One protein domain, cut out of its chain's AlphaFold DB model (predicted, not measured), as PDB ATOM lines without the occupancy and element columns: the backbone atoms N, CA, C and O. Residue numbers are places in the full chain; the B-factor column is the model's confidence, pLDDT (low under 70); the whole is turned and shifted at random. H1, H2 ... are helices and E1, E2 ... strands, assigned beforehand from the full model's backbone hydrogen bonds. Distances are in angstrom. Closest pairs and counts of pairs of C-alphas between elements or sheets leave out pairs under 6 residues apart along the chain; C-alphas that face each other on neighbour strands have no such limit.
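This is residues 3 to 149 of the 209 residues of the protein "zinc_ribbon_2 domain-containing protein" of Thermoprotei archaeon (UniProt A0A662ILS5). One strongly twisted antiparallel sheet of seven strands folds back on itself, leaf E4 E3 E2 E1 partly face to face with leaf E6 E5 and E7 as the hinge. Helix H4 packs slantwise on one face, reaching strands of both leaves; H1 packs on the opposite face along E1 and E7, and residues 68 to 74 stick out. The printed part has 147 residues with four named helices and seven named strands, in the chain order E1 E2 E3 H1 H2 H3 E4 E5 E6 E7 H4; the class is mixed. It is compact, with a radius of gyration of the C-alphas of 15.6 A and spans of 45 by 37 by 29 A.

E1, residues 3 to 9, and E2, residues 12 to 23, form a hairpin, with N 5 and O 16 2.8 A apart. E2 bends by 61 degrees at residue 17 and forms a hairpin with E3, residues 26 to 30, where N 21 and O 28 are 2.9 A apart; E1 E2 E3 is a meander, each strand the antiparallel neighbour of the one before. E4, residues 80 to 83, is an edge strand beside E3, with N 27 and O 82 2.8 A apart. E5, E6 and E7, residues 87 to 96, 102 to 112 and 115 to 125, form a second meander; N 93 and O 105 are 2.8 A apart, as are N 108 and O 119. E7 is also the antiparallel neighbour of E1, with N 4 and O 122 2.9 A apart. H1, residues 33 to 45, is on the sheet at a height of 9.3 A, and its closest C-alphas to E1 are Leu 35 and Trp 7, 7.3 A. H4, residues 134 to 147, is on the opposite face at a height of 7.9 A; it only just lies over E7, with 3 of its C-alphas falling on it, at 38 degrees on the local plane, and the closest C-alphas are Thr 134 and Pro 123, 5.4 A. H2, residues 47 to 50, and H3, residues 54 to 60, are not on the sheet. Every O i to N i+4 pair is within hydrogen-bond range in H1 and H4; H3 has 2 of 3, and H2 is too short for one.

E1 begins at C-alpha 3, (-8.256, 25.767, 67.212). E2 spans 32.4 A, E5 24.7 A, E6 30.7 A and E7 32.8 A. H1 spans 18.9 A. H4 spans 19.7 A and ends at C-alpha 147, (-28.926, 23.273, 78.781).

The C-alphas of Glu 52 and Ile 128 are the farthest apart, 46.7 A. The printed part has no cut. The link from H3 to E4, 19 residues, is long. Mean pLDDT of the printed part is 75.7; 47 residues are under 70, among them residues 42 to 78.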
ATOM      1  N   ALA A   3      -8.391  24.704  66.227       95.69
ATOM      2  CA  ALA A   3      -8.256  25.767  67.212       95.69
ATOM      3  C   ALA A   3      -6.797  26.159  67.405       95.69
ATOM      4  O   ALA A   3      -5.900  25.320  67.405       95.69
ATOM      5  N   LEU A   4      -6.578  27.456  67.587       94.81
ATOM      6  CA  LEU A   4      -5.287  28.006  67.959       94.81
ATOM      7  C   LEU A   4      -5.221  28.084  69.483       94.81
ATOM      8  O   LEU A   4      -5.963  28.856  70.086       94.81
ATOM      9  N   PHE A   5      -4.331  27.319  70.093       94.69
ATOM     10  CA  PHE A   5      -4.097  27.327  71.531       94.69
ATOM     11  C   PHE A   5      -3.089  28.399  71.912       94.69
ATOM     12  O   PHE A   5      -2.178  28.713  71.145       94.69
ATOM     13  N   TYR A   6      -3.257  28.922  73.119       93.56
ATOM     14  CA  TYR A   6      -2.357  29.849  73.777       93.56
ATOM     15  C   TYR A   6      -1.971  29.291  75.142       93.56
ATOM     16  O   TYR A   6      -2.830  28.838  75.895       93.56
ATOM     17  N   TRP A   7      -0.687  29.354  75.476       92.12
ATOM     18  CA  TRP A   7      -0.209  29.079  76.827       92.12
ATOM     19  C   TRP A   7       1.032  29.910  77.134       92.12
ATOM     20  O   TRP A   7       1.650  30.499  76.245       92.12
ATOM     21  N   LYS A   8       1.402  29.967  78.412       88.19
ATOM     22  CA  LYS A   8       2.667  30.550  78.860       88.19
ATOM     23  C   LYS A   8       3.554  29.445  79.409       88.19
ATOM     24  O   LYS A   8       3.078  28.597  80.155       88.19
ATOM     25  N   SER A   9       4.832  29.488  79.063       83.75
ATOM     26  CA  SER A   9       5.869  28.725  79.755       83.75
ATOM     27  C   SER A   9       6.914  29.739  80.214       83.75
ATOM     28  O   SER A   9       7.602  30.362  79.402       83.75
ATOM     29  N   GLY A  10       6.923  30.026  81.518       83.81
ATOM     30  CA  GLY A  10       7.648  31.166  82.081       83.81
ATOM     31  C   GLY A  10       7.120  32.521  81.566       83.81
ATOM     32  O   GLY A  10       5.903  32.715  81.493       83.81
ATOM     33  N   PRO A  11       7.998  33.480  81.209       86.38
ATOM     34  CA  PRO A  11       7.583  34.805  80.741       86.38
ATOM     35  C   PRO A  11       7.123  34.819  79.275       86.38
ATOM     36  O   PRO A  11       6.562  35.817  78.817       86.38
ATOM     37  N   LEU A  12       7.365  33.737  78.525       86.75
ATOM     38  CA  LEU A  12       7.156  33.702  77.082       86.75
ATOM     39  C   LEU A  12       5.773  33.140  76.712       86.75
ATOM     40  O   LEU A  12       5.370  32.089  77.223       86.75
ATOM     41  N   PRO A  13       5.036  33.819  75.811       89.19
ATOM     42  CA  PRO A  13       3.802  33.302  75.243       89.19
ATOM     43  C   PRO A  13       4.087  32.308  74.113       89.19
ATOM     44  O   PRO A  13       4.899  32.574  73.228       89.19
ATOM     45  N   PHE A  14       3.342  31.210  74.093       90.56
ATOM     46  CA  PHE A  14       3.409  30.188  73.058       90.56
ATOM     47  C   PHE A  14       2.047  29.976  72.406       90.56
ATOM     48  O   PHE A  14       0.995  30.213  73.009       90.56
ATOM     49  N   TYR A  15       2.091  29.529  71.152       92.06
ATOM     50  CA  TYR A  15       0.918  29.251  70.338       92.06
ATOM     51  C   TYR A  15       1.088  27.939  69.586       92.06
ATOM     52  O   TYR A  15       2.194  27.590  69.174       92.06
ATOM     53  N   GLY A  16      -0.011  27.228  69.362       91.56
ATOM     54  CA  GLY A  16       0.018  25.965  68.636       91.56
ATOM     55  C   GLY A  16      -1.359  25.558  68.147       91.56
ATOM     56  O   GLY A  16      -2.361  25.855  68.790       91.56
ATOM     57  N   ASP A  17      -1.406  24.873  67.011       92.81
ATOM     58  CA  ASP A  17      -2.663  24.393  66.449       92.81
ATOM     59  C   ASP A  17      -3.066  23.051  67.061       92.81
ATOM     60  O   ASP A  17      -2.257  22.132  67.213       92.81
ATOM     61  N   GLY A  18      -4.346  22.950  67.386       92.25
ATOM     62  CA  GLY A  18      -5.008  21.740  67.833       92.25
ATOM     63  C   GLY A  18      -6.425  21.676  67.278       92.25
ATOM     64  O   GLY A  18      -6.768  22.358  66.307       92.25
ATOM     65  N   GLU A  19      -7.257  20.848  67.890       93.31
ATOM     66  CA  GLU A  19      -8.645  20.660  67.472       93.31
ATOM     67  C   GLU A  19      -9.561  20.702  68.695       93.31
ATOM     68  O   GLU A  19      -9.185  20.246  69.774       93.31
ATOM     69  N   VAL A  20     -10.749  21.275  68.517       94.00
ATOM     70  CA  VAL A  20     -11.814  21.310  69.522       94.00
ATOM     71  C   VAL A  20     -13.137  20.951  68.873       94.00
ATOM     72  O   VAL A  20     -13.423  21.368  67.746       94.00
ATOM     73  N   GLU A  21     -13.943  20.173  69.572       92.88
ATOM     74  CA  GLU A  21     -15.239  19.714  69.097       92.88
ATOM     75  C   GLU A  21     -16.193  19.548  70.273       92.88
ATOM     76  O   GLU A  21     -15.834  18.975  71.302       92.88
ATOM     77  N   LEU A  22     -17.402  20.082  70.125       89.94
ATOM     78  CA  LEU A  22     -18.464  19.897  71.101       89.94
ATOM     79  C   LEU A  22     -19.043  18.498  70.913       89.94
ATOM     80  O   LEU A  22     -19.387  18.103  69.802       89.94
ATOM     81  N   SER A  23     -19.126  17.749  72.002       81.62
ATOM     82  CA  SER A  23     -19.756  16.434  72.054       81.62
ATOM     83  C   SER A  23     -20.937  16.474  73.028       81.62
ATOM     84  O   SER A  23     -20.985  17.368  73.875       81.62
ATOM     85  N   PRO A  24     -21.873  15.513  72.962       76.50
ATOM     86  CA  PRO A  24     -23.032  15.496  73.857       76.50
ATOM     87  C   PRO A  24     -22.669  15.475  75.348       76.50
ATOM     88  O   PRO A  24     -23.410  16.007  76.161       76.50
ATOM     89  N   THR A  25     -21.530  14.877  75.704       76.00
ATOM     90  CA  THR A  25     -21.101  14.673  77.097       76.00
ATOM     91  C   THR A  25     -19.979  15.615  77.541       76.00
ATOM     92  O   THR A  25     -19.539  15.546  78.687       76.00
ATOM     93  N   GLY A  26     -19.461  16.464  76.649       84.25
ATOM     94  CA  GLY A  26     -18.314  17.312  76.967       84.25
ATOM     95  C   GLY A  26     -17.664  17.998  75.772       84.25
ATOM     96  O   GLY A  26     -18.148  17.964  74.641       84.25
ATOM     97  N   LEU A  27     -16.502  18.594  76.014       87.19
ATOM     98  CA  LEU A  27     -15.654  19.211  75.003       87.19
ATOM     99  C   LEU A  27     -14.498  18.267  74.652       87.19
ATOM    100  O   LEU A  27     -13.613  18.013  75.470       87.19
ATOM    101  N   THR A  28     -14.467  17.774  73.420       88.12
ATOM    102  CA  THR A  28     -13.339  16.995  72.905       88.12
ATOM    103  C   THR A  28     -12.235  17.938  72.441       88.12
ATOM    104  O   THR A  28     -12.455  18.806  71.598       88.12
ATOM    105  N   VAL A  29     -11.029  17.763  72.978       88.81
ATOM    106  CA  VAL A  29      -9.867  18.615  72.730       88.81
ATOM    107  C   VAL A  29      -8.656  17.782  72.348       88.81
ATOM    108  O   VAL A  29      -8.244  16.863  73.051       88.81
ATOM    109  N   LYS A  30      -8.022  18.156  71.245       89.62
ATOM    110  CA  LYS A  30      -6.733  17.626  70.820       89.62
ATOM    111  C   LYS A  30      -5.683  18.714  70.946       89.62
ATOM    112  O   LYS A  30      -5.651  19.660  70.160       89.62
ATOM    113  N   PHE A  31      -4.813  18.558  71.935       87.81
ATOM    114  CA  PHE A  31      -3.786  19.547  72.234       87.81
ATOM    115  C   PHE A  31      -2.613  19.496  71.243       87.81
ATOM    116  O   PHE A  31      -2.239  18.412  70.772       87.81
ATOM    117  N   PRO A  32      -1.958  20.643  70.988       88.44
ATOM    118  CA  PRO A  32      -0.618  20.672  70.416       88.44
ATOM    119  C   PRO A  32       0.351  19.851  71.276       88.44
ATOM    120  O   PRO A  32       0.273  19.873  72.505       88.44
ATOM    121  N   LYS A  33       1.312  19.163  70.647       85.12
ATOM    122  CA  LYS A  33       2.252  18.256  71.337       85.12
ATOM    123  C   LYS A  33       2.991  18.924  72.508       85.12
ATOM    124  O   LYS A  33       3.143  18.311  73.560       85.12
ATOM    125  N   GLN A  34       3.425  20.173  72.330       83.44
ATOM    126  CA  GLN A  34       4.133  20.939  73.362       83.44
ATOM    127  C   GLN A  34       3.227  21.283  74.549       83.44
ATOM    128  O   GLN A  34       3.614  21.064  75.693       83.44
ATOM    129  N   LEU A  35       2.002  21.745  74.279       84.50
ATOM    130  CA  LEU A  35       1.027  22.047  75.324       84.50
ATOM    131  C   LEU A  35       0.640  20.787  76.111       84.50
ATOM    132  O   LEU A  35       0.581  20.826  77.333       84.50
ATOM    133  N   ALA A  36       0.448  19.650  75.436       81.94
ATOM    134  CA  ALA A  36       0.149  18.382  76.103       81.94
ATOM    135  C   ALA A  36       1.250  17.966  77.098       81.94
ATOM    136  O   ALA A  36       0.957  17.452  78.177       81.94
ATOM    137  N   MET A  37       2.517  18.203  76.746       79.44
ATOM    138  CA  MET A  37       3.657  17.907  77.613       79.44
ATOM    139  C   MET A  37       3.731  18.859  78.817       79.44
ATOM    140  O   MET A  37       3.982  18.405  79.930       79.44
ATOM    141  N   GLU A  38       3.458  20.149  78.612       80.81
ATOM    142  CA  GLU A  38       3.397  21.147  79.688       80.81
ATOM    143  C   GLU A  38       2.268  20.834  80.686       80.81
ATOM    144  O   GLU A  38       2.491  20.779  81.894       80.81
ATOM    145  N   LEU A  39       1.068  20.528  80.182       76.62
ATOM    146  CA  LEU A  39      -0.079  20.147  81.010       76.62
ATOM    147  C   LEU A  39       0.202  18.885  81.831       76.62
ATOM    148  O   LEU A  39      -0.169  18.815  83.001       76.62
ATOM    149  N   LYS A  40       0.896  17.900  81.248       72.69
ATOM    150  CA  LYS A  40       1.298  16.685  81.966       72.69
ATOM    151  C   LYS A  40       2.163  17.016  83.180       72.69
ATOM    152  O   LYS A  40       1.897  16.487  84.256       72.69
ATOM    153  N   LYS A  41       3.153  17.897  83.016       73.25
ATOM    154  CA  LYS A  41       4.024  18.330  84.112       73.25
ATOM    155  C   LYS A  41       3.215  18.991  85.230       73.25
ATOM    156  O   LYS A  41       3.344  18.603  86.382       73.25
ATOM    157  N   GLN A  42       2.305  19.900  84.880       68.62
ATOM    158  CA  GLN A  42       1.451  20.578  85.863       68.62
ATOM    159  C   GLN A  42       0.557  19.597  86.635       68.62
ATOM    160  O   GLN A  42       0.452  19.682  87.856       68.62
ATOM    161  N   ILE A  43      -0.046  18.624  85.946       66.50
ATOM    162  CA  ILE A  43      -0.857  17.574  86.579       66.50
ATOM    163  C   ILE A  43       0.002  16.680  87.485       66.50
ATOM    164  O   ILE A  43      -0.452  16.273  88.552       66.50
ATOM    165  N   GLU A  44       1.231  16.357  87.075       63.75
ATOM    166  CA  GLU A  44       2.174  15.569  87.874       63.75
ATOM    167  C   GLU A  44       2.616  16.300  89.144       63.75
ATOM    168  O   GLU A  44       2.598  15.692  90.214       63.75
ATOM    169  N   ASP A  45       2.895  17.598  89.055       61.66
ATOM    170  CA  ASP A  45       3.271  18.441  90.194       61.66
ATOM    171  C   ASP A  45       2.106  18.628  91.192       61.66
ATOM    172  O   ASP A  45       2.322  18.787  92.394       61.66
ATOM    173  N   LEU A  46       0.852  18.522  90.732       58.31
ATOM    174  CA  LEU A  46      -0.359  18.562  91.567       58.31
ATOM    175  C   LEU A  46      -0.630  17.246  92.335       58.31
ATOM    176  O   LEU A  46      -1.429  17.235  93.281       58.31
ATOM    177  N   LYS A  47       0.042  16.132  91.995       51.50
ATOM    178  CA  LYS A  47      -0.223  14.787  92.556       51.50
ATOM    179  C   LYS A  47      -0.083  14.611  94.078       51.50
ATOM    180  O   LYS A  47      -0.842  13.778  94.583       51.50
ATOM    181  N   PRO A  48       0.781  15.299  94.856       50.31
ATOM    182  CA  PRO A  48       0.910  14.973  96.280       50.31
ATOM    183  C   PRO A  48      -0.345  15.315  97.099       50.31
ATOM    184  O   PRO A  48      -0.566  14.696  98.132       50.31
ATOM    185  N   SER A  49      -1.214  16.222  96.631       45.38
ATOM    186  CA  SER A  49      -2.485  16.556  97.307       45.38
ATOM    187  C   SER A  49      -3.746  16.043  96.588       45.38
ATOM    188  O   SER A  49      -4.840  16.134  97.144       45.38
ATOM    189  N   PHE A  50      -3.644  15.541  95.351       41.94
ATOM    190  CA  PHE A  50      -4.788  15.144  94.500       41.94
ATOM    191  C   PHE A  50      -5.076  13.630  94.510       41.94
ATOM    192  O   PHE A  50      -6.013  13.171  93.861       41.94
ATOM    193  N   LYS A  51      -4.272  12.837  95.231       42.88
ATOM    194  CA  LYS A  51      -4.231  11.365  95.126       42.88
ATOM    195  C   LYS A  51      -5.515  10.647  95.570       42.88
ATOM    196  O   LYS A  51      -5.711   9.504  95.161       42.88
ATOM    197  N   GLU A  52      -6.365  11.292  96.367       46.19
ATOM    198  CA  GLU A  52      -7.552  10.664  96.968       46.19
ATOM    199  C   GLU A  52      -8.863  11.052  96.273       46.19
ATOM    200  O   GLU A  52      -9.619  10.168  95.900       46.19
ATOM    201  N   SER A  53      -9.106  12.334  95.971       41.91
ATOM    202  CA  SER A  53     -10.370  12.752  95.328       41.91
ATOM    203  C   SER A  53     -10.425  12.481  93.820       41.91
ATOM    204  O   SER A  53     -11.498  12.348  93.245       41.91
ATOM    205  N   VAL A  54      -9.270  12.376  93.161       45.16
ATOM    206  CA  VAL A  54      -9.198  12.299  91.689       45.16
ATOM    207  C   VAL A  54      -8.995  10.876  91.206       45.16
ATOM    208  O   VAL A  54      -9.234  10.573  90.043       45.16
ATOM    209  N   LYS A  55      -8.636   9.955  92.103       41.22
ATOM    210  CA  LYS A  55      -8.571   8.533  91.770       41.22
ATOM    211  C   LYS A  55      -9.938   7.983  91.368       41.22
ATOM    212  O   LYS A  55      -9.960   7.089  90.533       41.22
ATOM    213  N   ASP A  56     -11.018   8.550  91.897       43.53
ATOM    214  CA  ASP A  56     -12.381   8.115  91.599       43.53
ATOM    215  C   ASP A  56     -13.001   8.992  90.499       43.53
ATOM    216  O   ASP A  56     -13.369   8.461  89.455       43.53
ATOM    217  N   GLY A  57     -12.924  10.328  90.591       44.41
ATOM    218  CA  GLY A  57     -13.455  11.218  89.540       44.41
ATOM    219  C   GLY A  57     -12.741  11.131  88.178       44.41
ATOM    220  O   GLY A  57     -13.366  11.274  87.131       44.41
ATOM    221  N   LEU A  58     -11.433  10.842  88.149       43.00
ATOM    222  CA  LEU A  58     -10.632  10.752  86.914       43.00
ATOM    223  C   LEU A  58     -10.563   9.318  86.351       43.00
ATOM    224  O   LEU A  58     -10.182   9.130  85.191       43.00
ATOM    225  N   LYS A  59     -10.941   8.308  87.153       40.03
ATOM    226  CA  LYS A  59     -11.283   6.960  86.666       40.03
ATOM    227  C   LYS A  59     -12.672   6.949  86.043       40.03
ATOM    228  O   LYS A  59     -12.817   6.396  84.958       40.03
ATOM    229  N   GLU A  60     -13.648   7.592  86.683       43.19
ATOM    230  CA  GLU A  60     -15.010   7.730  86.156       43.19
ATOM    231  C   GLU A  60     -15.042   8.575  84.873       43.19
ATOM    232  O   GLU A  60     -15.725   8.213  83.922       43.19
ATOM    233  N   ALA A  61     -14.211   9.622  84.775       45.84
ATOM    234  CA  ALA A  61     -14.058  10.425  83.556       45.84
ATOM    235  C   ALA A  61     -13.105   9.824  82.496       45.84
ATOM    236  O   ALA A  61     -12.807  10.476  81.496       45.84
ATOM    237  N   GLY A  62     -12.555   8.618  82.703       43.12
ATOM    238  CA  GLY A  62     -11.680   7.947  81.725       43.12
ATOM    239  C   GLY A  62     -10.346   8.651  81.424       43.12
ATOM    240  O   GLY A  62      -9.621   8.261  80.512       43.12
ATOM    241  N   LEU A  63      -9.973   9.675  82.191       45.41
ATOM    242  CA  LEU A  63      -8.758  10.465  81.978       45.41
ATOM    243  C   LEU A  63      -7.483   9.725  82.435       45.41
ATOM    244  O   LEU A  63      -6.408   9.967  81.889       45.41
ATOM    245  N   PHE A  64      -7.574   8.757  83.358       38.88
ATOM    246  CA  PHE A  64      -6.415   7.948  83.781       38.88
ATOM    247  C   PHE A  64      -5.918   6.940  82.726       38.88
ATOM    248  O   PHE A  64      -4.721   6.649  82.691       38.88
ATOM    249  N   THR A  65      -6.772   6.437  81.827       46.22
ATOM    250  CA  THR A  65      -6.327   5.579  80.707       46.22
ATOM    251  C   THR A  65      -5.639   6.379  79.595       46.22
ATOM    252  O   THR A  65      -4.952   5.801  78.752       46.22
ATOM    253  N   LEU A  66      -5.748   7.712  79.620       48.03
ATOM    254  CA  LEU A  66      -5.107   8.626  78.669       48.03
ATOM    255  C   LEU A  66      -3.678   9.034  79.077       48.03
ATOM    256  O   LEU A  66      -2.941   9.553  78.242       48.03
ATOM    257  N   VAL A  67      -3.254   8.765  80.321       46.94
ATOM    258  CA  VAL A  67      -1.931   9.161  80.861       46.94
ATOM    259  C   VAL A  67      -1.169   7.965  81.460       46.94
ATOM    260  O   VAL A  67      -0.366   8.102  82.381       46.94
ATOM    261  N   GLY A  68      -1.416   6.759  80.947       42.34
ATOM    262  CA  GLY A  68      -0.580   5.588  81.223       42.34
ATOM    263  C   GLY A  68       0.680   5.573  80.336       42.34
ATOM    264  O   GLY A  68       0.615   6.031  79.192       42.34
ATOM    265  N   PRO A  69       1.817   5.014  80.800       42.16
ATOM    266  CA  PRO A  69       3.066   4.966  80.024       42.16
ATOM    267  C   PRO A  69       2.927   4.268  78.657       42.16
ATOM    268  O   PRO A  69       3.668   4.582  77.731       42.16
ATOM    269  N   VAL A  70       1.939   3.385  78.492       33.53
ATOM    270  CA  VAL A  70       1.715   2.612  77.257       33.53
ATOM    271  C   VAL A  70       1.056   3.441  76.140       33.53
ATOM    272  O   VAL A  70       1.320   3.211  74.964       33.53
ATOM    273  N   ALA A  71       0.250   4.457  76.469       40.81
ATOM    274  CA  ALA A  71      -0.472   5.251  75.466       40.81
ATOM    275  C   ALA A  71       0.423   6.257  74.708       40.81
ATOM    276  O   ALA A  71       0.037   6.753  73.652       40.81
ATOM    277  N   PHE A  72       1.620   6.553  75.226       39.00
ATOM    278  CA  PHE A  72       2.499   7.609  74.710       39.00
ATOM    279  C   PHE A  72       3.461   7.143  73.596       39.00
ATOM    280  O   PHE A  72       4.149   7.974  73.007       39.00
ATOM    281  N   MET A  73       3.506   5.843  73.263       38.25
ATOM    282  CA  MET A  73       4.386   5.326  72.198       38.25
ATOM    283  C   MET A  73       3.912   5.637  70.764       38.25
ATOM    284  O   MET A  73       4.695   5.495  69.828       38.25
ATOM    285  N   TYR A  74       2.677   6.110  70.556       40.34
ATOM    286  CA  TYR A  74       2.139   6.379  69.216       40.34
ATOM    287  C   TYR A  74       1.968   7.886  68.976       40.34
ATOM    288  O   TYR A  74       1.123   8.546  69.572       40.34
ATOM    289  N   GLY A  75       2.809   8.443  68.098       42.41
ATOM    290  CA  GLY A  75       3.115   9.873  67.934       42.41
ATOM    291  C   GLY A  75       2.031  10.812  67.378       42.41
ATOM    292  O   GLY A  75       2.348  11.684  66.572       42.41
ATOM    293  N   LYS A  76       0.776  10.710  67.823       49.91
ATOM    294  CA  LYS A  76      -0.268  11.730  67.613       49.91
ATOM    295  C   LYS A  76      -0.920  12.033  68.960       49.91
ATOM    296  O   LYS A  76      -1.285  11.105  69.673       49.91
ATOM    297  N   SER A  77      -1.062  13.311  69.326       56.66
ATOM    298  CA  SER A  77      -1.796  13.682  70.541       56.66
ATOM    299  C   SER A  77      -3.220  13.132  70.438       56.66
ATOM    300  O   SER A  77      -3.963  13.477  69.516       56.66
ATOM    301  N   LYS A  78      -3.567  12.194  71.325       68.81
ATOM    302  CA  LYS A  78      -4.896  11.582  71.358       68.81
ATOM    303  C   LYS A  78      -5.901  12.649  71.818       68.81
ATOM    304  O   LYS A  78      -5.575  13.393  72.745       68.81
ATOM    305  N   PRO A  79      -7.074  12.773  71.174       78.38
ATOM    306  CA  PRO A  79      -8.117  13.669  71.656       78.38
ATOM    307  C   PRO A  79      -8.553  13.256  73.067       78.38
ATOM    308  O   PRO A  79      -8.659  12.066  73.372       78.38
ATOM    309  N   ILE A  80      -8.778  14.250  73.916       80.50
ATOM    310  CA  ILE A  80      -9.212  14.119  75.305       80.50
ATOM    311  C   ILE A  80     -10.628  14.677  75.393       80.50
ATOM    312  O   ILE A  80     -10.894  15.737  74.837       80.50
ATOM    313  N   ASN A  81     -11.530  13.990  76.088       81.81
ATOM    314  CA  ASN A  81     -12.859  14.518  76.377       81.81
ATOM    315  C   ASN A  81     -12.844  15.188  77.757       81.81
ATOM    316  O   ASN A  81     -12.436  14.569  78.736       81.81
ATOM    317  N   ILE A  82     -13.232  16.461  77.808       84.31
ATOM    318  CA  ILE A  82     -13.394  17.245  79.034       84.31
ATOM    319  C   ILE A  82     -14.896  17.303  79.332       84.31
ATOM    320  O   ILE A  82     -15.613  18.002  78.611       84.31
ATOM    321  N   PRO A  83     -15.392  16.588  80.353       82.75
ATOM    322  CA  PRO A  83     -16.812  16.594  80.679       82.75
ATOM    323  C   PRO A  83     -17.275  17.981  81.140       82.75
ATOM    324  O   PRO A  83     -16.539  18.672  81.853       82.75
ATOM    325  N   PHE A  84     -18.494  18.391  80.773       82.56
ATOM    326  CA  PHE A  84     -18.987  19.743  81.077       82.56
ATOM    327  C   PHE A  84     -19.044  20.040  82.579       82.56
ATOM    328  O   PHE A  84     -18.696  21.140  83.002       82.56
ATOM    329  N   ASN A  85     -19.359  19.031  83.395       78.69
ATOM    330  CA  ASN A  85     -19.406  19.139  84.855       78.69
ATOM    331  C   ASN A  85     -18.054  19.484  85.520       78.69
ATOM    332  O   ASN A  85     -18.043  19.910  86.674       78.69
ATOM    333  N   THR A  86     -16.928  19.311  84.817       78.19
ATOM    334  CA  THR A  86     -15.580  19.641  85.314       78.19
ATOM    335  C   THR A  86     -15.162  21.080  85.006       78.19
ATOM    336  O   THR A  86     -14.147  21.553  85.521       78.19
ATOM    337  N   ILE A  87     -15.917  21.779  84.154       84.31
ATOM    338  CA  ILE A  87     -15.624  23.153  83.752       84.31
ATOM    339  C   ILE A  87     -16.170  24.095  84.827       84.31
ATOM    340  O   ILE A  87     -17.379  24.253  84.982       84.31
ATOM    341  N   GLU A  88     -15.273  24.747  85.563       83.00
ATOM    342  CA  GLU A  88     -15.638  25.690  86.626       83.00
ATOM    343  C   GLU A  88     -15.982  27.077  86.069       83.00
ATOM    344  O   GLU A  88     -16.875  27.751  86.583       83.00
ATOM    345  N   ASN A  89     -15.264  27.521  85.032       86.69
ATOM    346  CA  ASN A  89     -15.452  28.838  84.432       86.69
ATOM    347  C   ASN A  89     -15.124  28.835  82.936       86.69
ATOM    348  O   ASN A  89     -14.204  28.142  82.491       86.69
ATOM    349  N   ILE A  90     -15.840  29.672  82.186       92.12
ATOM    350  CA  ILE A  90     -15.574  29.946  80.778       92.12
ATOM    351  C   ILE A  90     -15.762  31.435  80.466       92.12
ATOM    352  O   ILE A  90     -16.835  32.013  80.665       92.12
ATOM    353  N   GLU A  91     -14.735  32.059  79.902       94.00
ATOM    354  CA  GLU A  91     -14.751  33.481  79.560       94.00
ATOM    355  C   GLU A  91     -14.050  33.786  78.233       94.00
ATOM    356  O   GLU A  91     -13.285  32.976  77.705       94.00
ATOM    357  N   ILE A  92     -14.328  34.969  77.678       95.81
ATOM    358  CA  ILE A  92     -13.615  35.483  76.511       95.81
ATOM    359  C   ILE A  92     -12.505  36.421  76.971       95.81
ATOM    360  O   ILE A  92     -12.769  37.445  77.596       95.81
ATOM    361  N   VAL A  93     -11.273  36.115  76.575       94.56
ATOM    362  CA  VAL A  93     -10.089  36.923  76.876       94.56
ATOM    363  C   VAL A  93      -9.443  37.457  75.606       94.56
ATOM    364  O   VAL A  93      -9.390  36.787  74.573       94.56
ATOM    365  N   GLU A  94      -8.890  38.665  75.679       92.81
ATOM    366  CA  GLU A  94      -8.054  39.211  74.615       92.81
ATOM    367  C   GLU A  94      -6.578  38.921  74.886       92.81
ATOM    368  O   GLU A  94      -6.025  39.297  75.922       92.81
ATOM    369  N   ARG A  95      -5.900  38.289  73.928       87.81
ATOM    370  CA  ARG A  95      -4.453  38.055  73.975       87.81
ATOM    371  C   ARG A  95      -3.800  38.643  72.727       87.81
ATOM    372  O   ARG A  95      -4.351  38.574  71.628       87.81
ATOM    373  N   ARG A  96      -2.619  39.247  72.887       82.69
ATOM    374  CA  ARG A  96      -1.836  39.773  71.759       82.69
ATOM    375  C   ARG A  96      -1.281  38.601  70.960       82.69
ATOM    376  O   ARG A  96      -0.393  37.911  71.450       82.69
ATOM    377  N   HIS A  97      -1.779  38.402  69.748       77.62
ATOM    378  CA  HIS A  97      -1.364  37.303  68.888       77.62
ATOM    379  C   HIS A  97      -0.759  37.855  67.598       77.62
ATOM    380  O   HIS A  97      -1.466  38.423  66.768       77.62
ATOM    381  N   SER A  98       0.548  37.634  67.424       70.12
ATOM    382  CA  SER A  98       1.342  38.178  66.316       70.12
ATOM    383  C   SER A  98       1.399  39.720  66.304       70.12
ATOM    384  O   SER A  98       1.031  40.391  67.268       70.12
ATOM    385  N   ILE A  99       1.914  40.272  65.206       68.00
ATOM    386  CA  ILE A  99       2.060  41.709  64.925       68.00
ATOM    387  C   ILE A  99       0.681  42.353  64.660       68.00
ATOM    388  O   ILE A  99       0.495  43.552  64.833       68.00
ATOM    389  N   PHE A 100      -0.319  41.541  64.305       59.50
ATOM    390  CA  PHE A 100      -1.652  41.957  63.856       59.50
ATOM    391  C   PHE A 100      -2.656  42.264  64.986       59.50
ATOM    392  O   PHE A 100      -3.866  42.182  64.793       59.50
ATOM    393  N   GLY A 101      -2.172  42.664  66.164       76.25
ATOM    394  CA  GLY A 101      -3.015  43.182  67.243       76.25
ATOM    395  C   GLY A 101      -3.526  42.137  68.240       76.25
ATOM    396  O   GLY A 101      -2.902  41.104  68.504       76.25
ATOM    397  N   LYS A 102      -4.637  42.472  68.901       84.75
ATOM    398  CA  LYS A 102      -5.274  41.617  69.905       84.75
ATOM    399  C   LYS A 102      -6.250  40.658  69.237       84.75
ATOM    400  O   LYS A 102      -6.907  40.995  68.260       84.75
ATOM    401  N   LYS A 103      -6.358  39.463  69.799       89.62
ATOM    402  CA  LYS A 103      -7.262  38.418  69.343       89.62
ATOM    403  C   LYS A 103      -8.056  37.880  70.523       89.62
ATOM    404  O   LYS A 103      -7.515  37.760  71.620       89.62
ATOM    405  N   ARG A 104      -9.315  37.529  70.277       94.00
ATOM    406  CA  ARG A 104     -10.204  36.923  71.267       94.00
ATOM    407  C   ARG A 104     -10.002  35.409  71.318       94.00
ATOM    408  O   ARG A 104      -9.996  34.742  70.280       94.00
ATOM    409  N   PHE A 105      -9.840  34.900  72.528       96.38
ATOM    410  CA  PHE A 105      -9.723  33.490  72.875       96.38
ATOM    411  C   PHE A 105     -10.791  33.137  73.909       96.38
ATOM    412  O   PHE A 105     -11.224  33.994  74.674       96.38
ATOM    413  N   ILE A 106     -11.173  31.869  73.942       96.81
ATOM    414  CA  ILE A 106     -11.923  31.254  75.030       96.81
ATOM    415  C   ILE A 106     -10.905  30.802  76.075       96.81
ATOM    416  O   ILE A 106      -9.965  30.087  75.728       96.81
ATOM    417  N   GLU A 107     -11.074  31.219  77.325       95.62
ATOM    418  CA  GLU A 107     -10.326  30.715  78.476       95.62
ATOM    419  C   GLU A 107     -11.261  29.856  79.324       95.62
ATOM    420  O   GLU A 107     -12.308  30.308  79.787       95.62
ATOM    421  N   LEU A 108     -10.902  28.583  79.455       91.75
ATOM    422  CA  LEU A 108     -11.689  27.553  80.111       91.75
ATOM    423  C   LEU A 108     -10.908  27.032  81.314       91.75
ATOM    424  O   LEU A 108      -9.776  26.581  81.167       91.75
ATOM    425  N   THR A 109     -11.504  27.105  82.500       87.62
ATOM    426  CA  THR A 109     -10.891  26.630  83.748       87.62
ATOM    427  C   THR A 109     -11.523  25.306  84.149       87.62
ATOM    428  O   THR A 109     -12.735  25.234  84.340       87.62
ATOM    429  N   ILE A 110     -10.700  24.266  84.270       83.25
ATOM    430  CA  ILE A 110     -11.104  22.913  84.673       83.25
ATOM    431  C   ILE A 110     -10.523  22.650  86.043       83.25
ATOM    432  O   ILE A 110      -9.314  22.781  86.219       83.25
ATOM    433  N   GLY A 111     -11.334  22.232  87.000       71.75
ATOM    434  CA  GLY A 111     -10.834  21.984  88.340       71.75
ATOM    435  C   GLY A 111     -11.904  21.506  89.293       71.75
ATOM    436  O   GLY A 111     -13.072  21.374  88.938       71.75
ATOM    437  N   GLU A 112     -11.469  21.242  90.519       61.38
ATOM    438  CA  GLU A 112     -12.382  21.052  91.633       61.38
ATOM    439  C   GLU A 112     -11.795  21.716  92.884       61.38
ATOM    440  O   GLU A 112     -10.630  21.506  93.245       61.38
ATOM    441  N   ARG A 113     -12.614  22.505  93.591       58.97
ATOM    442  CA  ARG A 113     -12.290  23.061  94.923       58.97
ATOM    443  C   ARG A 113     -10.993  23.886  94.943       58.97
ATOM    444  O   ARG A 113     -10.216  23.800  95.892       58.97
ATOM    445  N   GLY A 114     -10.771  24.707  93.915       52.09
ATOM    446  CA  GLY A 114      -9.664  25.671  93.875       52.09
ATOM    447  C   GLY A 114      -8.318  25.100  93.420       52.09
ATOM    448  O   GLY A 114      -7.305  25.788  93.510       52.09
ATOM    449  N   ARG A 115      -8.294  23.860  92.922       64.81
ATOM    450  CA  ARG A 115      -7.176  23.302  92.152       64.81
ATOM    451  C   ARG A 115      -7.673  23.072  90.734       64.81
ATOM    452  O   ARG A 115      -8.495  22.185  90.514       64.81
ATOM    453  N   GLY A 116      -7.199  23.891  89.805       69.25
ATOM    454  CA  GLY A 116      -7.651  23.856  88.424       69.25
ATOM    455  C   GLY A 116      -6.583  24.299  87.437       69.25
ATOM    456  O   GLY A 116      -5.572  24.895  87.805       69.25
ATOM    457  N   ILE A 117      -6.814  23.962  86.176       81.56
ATOM    458  CA  ILE A 117      -5.960  24.249  85.032       81.56
ATOM    459  C   ILE A 117      -6.770  25.096  84.055       81.56
ATOM    460  O   ILE A 117      -7.916  24.775  83.742       81.56
ATOM    461  N   SER A 118      -6.159  26.161  83.549       85.56
ATOM    462  CA  SER A 118      -6.737  27.000  82.502       85.56
ATOM    463  C   SER A 118      -6.258  26.557  81.120       85.56
ATOM    464  O   SER A 118      -5.054  26.431  80.887       85.56
ATOM    465  N   ILE A 119      -7.185  26.394  80.181       90.88
ATOM    466  CA  ILE A 119      -6.914  26.150  78.765       90.88
ATOM    467  C   ILE A 119      -7.431  27.342  77.968       90.88
ATOM    468  O   ILE A 119      -8.615  27.666  78.026       90.88
ATOM    469  N   THR A 120      -6.560  27.951  77.166       95.38
ATOM    470  CA  THR A 120      -6.909  29.116  76.349       95.38
ATOM    471  C   THR A 120      -6.817  28.767  74.864       95.38
ATOM    472  O   THR A 120      -5.763  28.338  74.386       95.38
ATOM    473  N   PHE A 121      -7.900  28.941  74.104       96.75
ATOM    474  CA  PHE A 121      -7.944  28.573  72.683       96.75
ATOM    475  C   PHE A 121      -8.900  29.439  71.852       96.75
ATOM    476  O   PHE A 121      -9.856  30.012  72.357       96.75
ATOM    477  N   ALA A 122      -8.632  29.556  70.553       96.81
ATOM    478  CA  ALA A 122      -9.451  30.295  69.595       96.81
ATOM    479  C   ALA A 122      -9.823  29.375  68.416       96.81
ATOM    480  O   ALA A 122      -8.966  29.117  67.560       96.81
ATOM    481  N   PRO A 123     -11.066  28.863  68.366       97.12
ATOM    482  CA  PRO A 123     -11.556  28.034  67.268       97.12
ATOM    483  C   PRO A 123     -11.532  28.773  65.928       97.12
ATOM    484  O   PRO A 123     -11.778  29.979  65.862       97.12
ATOM    485  N   TYR A 124     -11.231  28.058  64.845       95.56
ATOM    486  CA  TYR A 124     -11.227  28.614  63.498       95.56
ATOM    487  C   TYR A 124     -11.506  27.570  62.412       95.56
ATOM    488  O   TYR A 124     -11.301  26.366  62.580       95.56
ATOM    489  N   THR A 125     -11.923  28.064  61.250       93.94
ATOM    490  CA  THR A 125     -12.074  27.293  60.012       93.94
ATOM    491  C   THR A 125     -11.101  27.785  58.938       93.94
ATOM    492  O   THR A 125     -10.526  28.872  59.043       93.94
ATOM    493  N   GLY A 126     -10.894  26.970  57.901       89.44
ATOM    494  CA  GLY A 126      -9.984  27.271  56.793       89.44
ATOM    495  C   GLY A 126      -8.524  26.873  57.050       89.44
ATOM    496  O   GLY A 126      -8.051  26.797  58.185       89.44
ATOM    497  N   THR A 127      -7.802  26.588  55.964       80.19
ATOM    498  CA  THR A 127      -6.400  26.125  55.988       80.19
ATOM    499  C   THR A 127      -5.415  27.240  55.644       80.19
ATOM    500  O   THR A 127      -4.378  27.347  56.290       80.19
ATOM    501  N   ILE A 128      -5.758  28.071  54.654       82.50
ATOM    502  CA  ILE A 128      -4.899  29.145  54.125       82.50
ATOM    503  C   ILE A 128      -5.236  30.483  54.798       82.50
ATOM    504  O   ILE A 128      -4.366  31.124  55.380       82.50
ATOM    505  N   LYS A 129      -6.516  30.877  54.799       86.75
ATOM    506  CA  LYS A 129      -7.021  32.048  55.530       86.75
ATOM    507  C   LYS A 129      -7.910  31.574  56.672       86.75
ATOM    508  O   LYS A 129      -8.988  31.036  56.438       86.75
ATOM    509  N   ARG A 130      -7.439  31.746  57.907       91.50
ATOM    510  CA  ARG A 130      -8.156  31.296  59.106       91.50
ATOM    511  C   ARG A 130      -9.295  32.259  59.434       91.50
ATOM    512  O   ARG A 130      -9.041  33.433  59.699       91.50
ATOM    513  N   SER A 131     -10.528  31.761  59.445       91.94
ATOM    514  CA  SER A 131     -11.705  32.488  59.936       91.94
ATOM    515  C   SER A 131     -11.981  32.057  61.371       91.94
ATOM    516  O   SER A 131     -12.314  30.899  61.612       91.94
ATOM    517  N   PHE A 132     -11.774  32.960  62.330       94.00
ATOM    518  CA  PHE A 132     -11.958  32.647  63.747       94.00
ATOM    519  C   PHE A 132     -13.437  32.669  64.109       94.00
ATOM    520  O   PHE A 132     -14.154  33.587  63.725       94.00
ATOM    521  N   LYS A 133     -13.850  31.636  64.841       96.12
ATOM    522  CA  LYS A 133     -15.227  31.357  65.260       96.12
ATOM    523  C   LYS A 133     -15.362  31.362  66.780       96.12
ATOM    524  O   LYS A 133     -16.091  30.564  67.355       96.12
ATOM    525  N   THR A 134     -14.565  32.209  67.434       95.56
ATOM    526  CA  THR A 134     -14.431  32.253  68.894       95.56
ATOM    527  C   THR A 134     -15.760  32.567  69.572       95.56
ATOM    528  O   THR A 134     -16.139  31.867  70.505       95.56
ATOM    529  N   ASP A 135     -16.467  33.596  69.108       95.38
ATOM    530  CA  ASP A 135     -17.725  34.033  69.710       95.38
ATOM    531  C   ASP A 135     -18.849  33.029  69.475       95.38
ATOM    532  O   ASP A 135     -19.559  32.668  70.410       95.38
ATOM    533  N   GLU A 136     -18.990  32.545  68.240       96.25
ATOM    534  CA  GLU A 136     -20.020  31.571  67.888       96.25
ATOM    535  C   GLU A 136     -19.848  30.284  68.700       96.25
ATOM    536  O   GLU A 136     -20.796  29.824  69.334       96.25
ATOM    537  N   PHE A 137     -18.618  29.766  68.772       96.38
ATOM    538  CA  PHE A 137     -18.303  28.569  69.547       96.38
ATOM    539  C   PHE A 137     -18.503  28.780  71.053       96.38
ATOM    540  O   PHE A 137     -19.022  27.898  71.732       96.38
ATOM    541  N   TYR A 138     -18.103  29.937  71.596       95.81
ATOM    542  CA  TYR A 138     -18.311  30.261  73.010       95.81
ATOM    543  C   TYR A 138     -19.794  30.281  73.372       95.81
ATOM    544  O   TYR A 138     -20.191  29.685  74.372       95.81
ATOM    545  N   ASN A 139     -20.616  30.941  72.553       94.12
ATOM    546  CA  ASN A 139     -22.054  31.021  72.780       94.12
ATOM    547  C   ASN A 139     -22.712  29.640  72.698       94.12
ATOM    548  O   ASN A 139     -23.565  29.322  73.522       94.12
ATOM    549  N   GLU A 140     -22.287  28.805  71.750       93.12
ATOM    550  CA  GLU A 140     -22.771  27.432  71.617       93.12
ATOM    551  C   GLU A 140     -22.406  26.581  72.841       93.12
ATOM    552  O   GLU A 140     -23.299  26.014  73.473       93.12
ATOM    553  N   LEU A 141     -21.129  26.571  73.238       91.69
ATOM    554  CA  LEU A 141     -20.639  25.865  74.425       91.69
ATOM    555  C   LEU A 141     -21.376  26.320  75.690       91.69
ATOM    556  O   LEU A 141     -21.875  25.494  76.450       91.69
ATOM    557  N   LYS A 142     -21.524  27.635  75.878       90.12
ATOM    558  CA  LYS A 142     -22.272  28.206  77.000       90.12
ATOM    559  C   LYS A 142     -23.741  27.797  76.970       90.12
ATOM    560  O   LYS A 142     -24.305  27.495  78.014       90.12
ATOM    561  N   SER A 143     -24.355  27.744  75.787       88.75
ATOM    562  CA  SER A 143     -25.730  27.265  75.656       88.75
ATOM    563  C   SER A 143     -25.849  25.814  76.112       88.75
ATOM    564  O   SER A 143     -26.761  25.520  76.864       88.75
ATOM    565  N   ILE A 144     -24.923  24.928  75.732       86.62
ATOM    566  CA  ILE A 144     -24.955  23.505  76.098       86.62
ATOM    567  C   ILE A 144     -24.755  23.328  77.604       86.62
ATOM    568  O   ILE A 144     -25.537  22.626  78.237       86.62
ATOM    569  N   MET A 145     -23.780  24.026  78.189       81.06
ATOM    570  CA  MET A 145     -23.546  23.999  79.637       81.06
ATOM    571  C   MET A 145     -24.761  24.506  80.425       81.06
ATOM    572  O   MET A 145     -25.089  23.966  81.474       81.06
ATOM    573  N   ASN A 146     -25.470  25.503  79.893       82.19
ATOM    574  CA  ASN A 146     -26.715  25.988  80.484       82.19
ATOM    575  C   ASN A 146     -27.921  25.082  80.156       82.19
ATOM    576  O   ASN A 146     -28.929  25.142  80.852       82.19
ATOM    577  N   ARG A 147     -27.866  24.247  79.106       68.62
ATOM    578  CA  ARG A 147     -28.926  23.273  78.781       68.62
ATOM    579  C   ARG A 147     -28.925  22.076  79.724       68.62
ATOM    580  O   ARG A 147     -29.987  21.501  79.899       68.62
ATOM    581  N   GLU A 148     -27.812  21.733  80.374       54.12
ATOM    582  CA  GLU A 148     -27.840  20.802  81.521       54.12
ATOM    583  C   GLU A 148     -28.680  21.351  82.696       54.12
ATOM    584  O   GLU A 148     -29.065  20.593  83.584       54.12
ATOM    585  N   GLU A 149     -29.037  22.643  82.687       50.88
ATOM    586  CA  GLU A 149     -30.030  23.221  83.602       50.88
ATOM    587  C   GLU A 149     -31.472  23.182  83.058       50.88
ATOM    588  O   GLU A 149     -32.404  23.554  83.781       50.88
TER     589      GLU A 149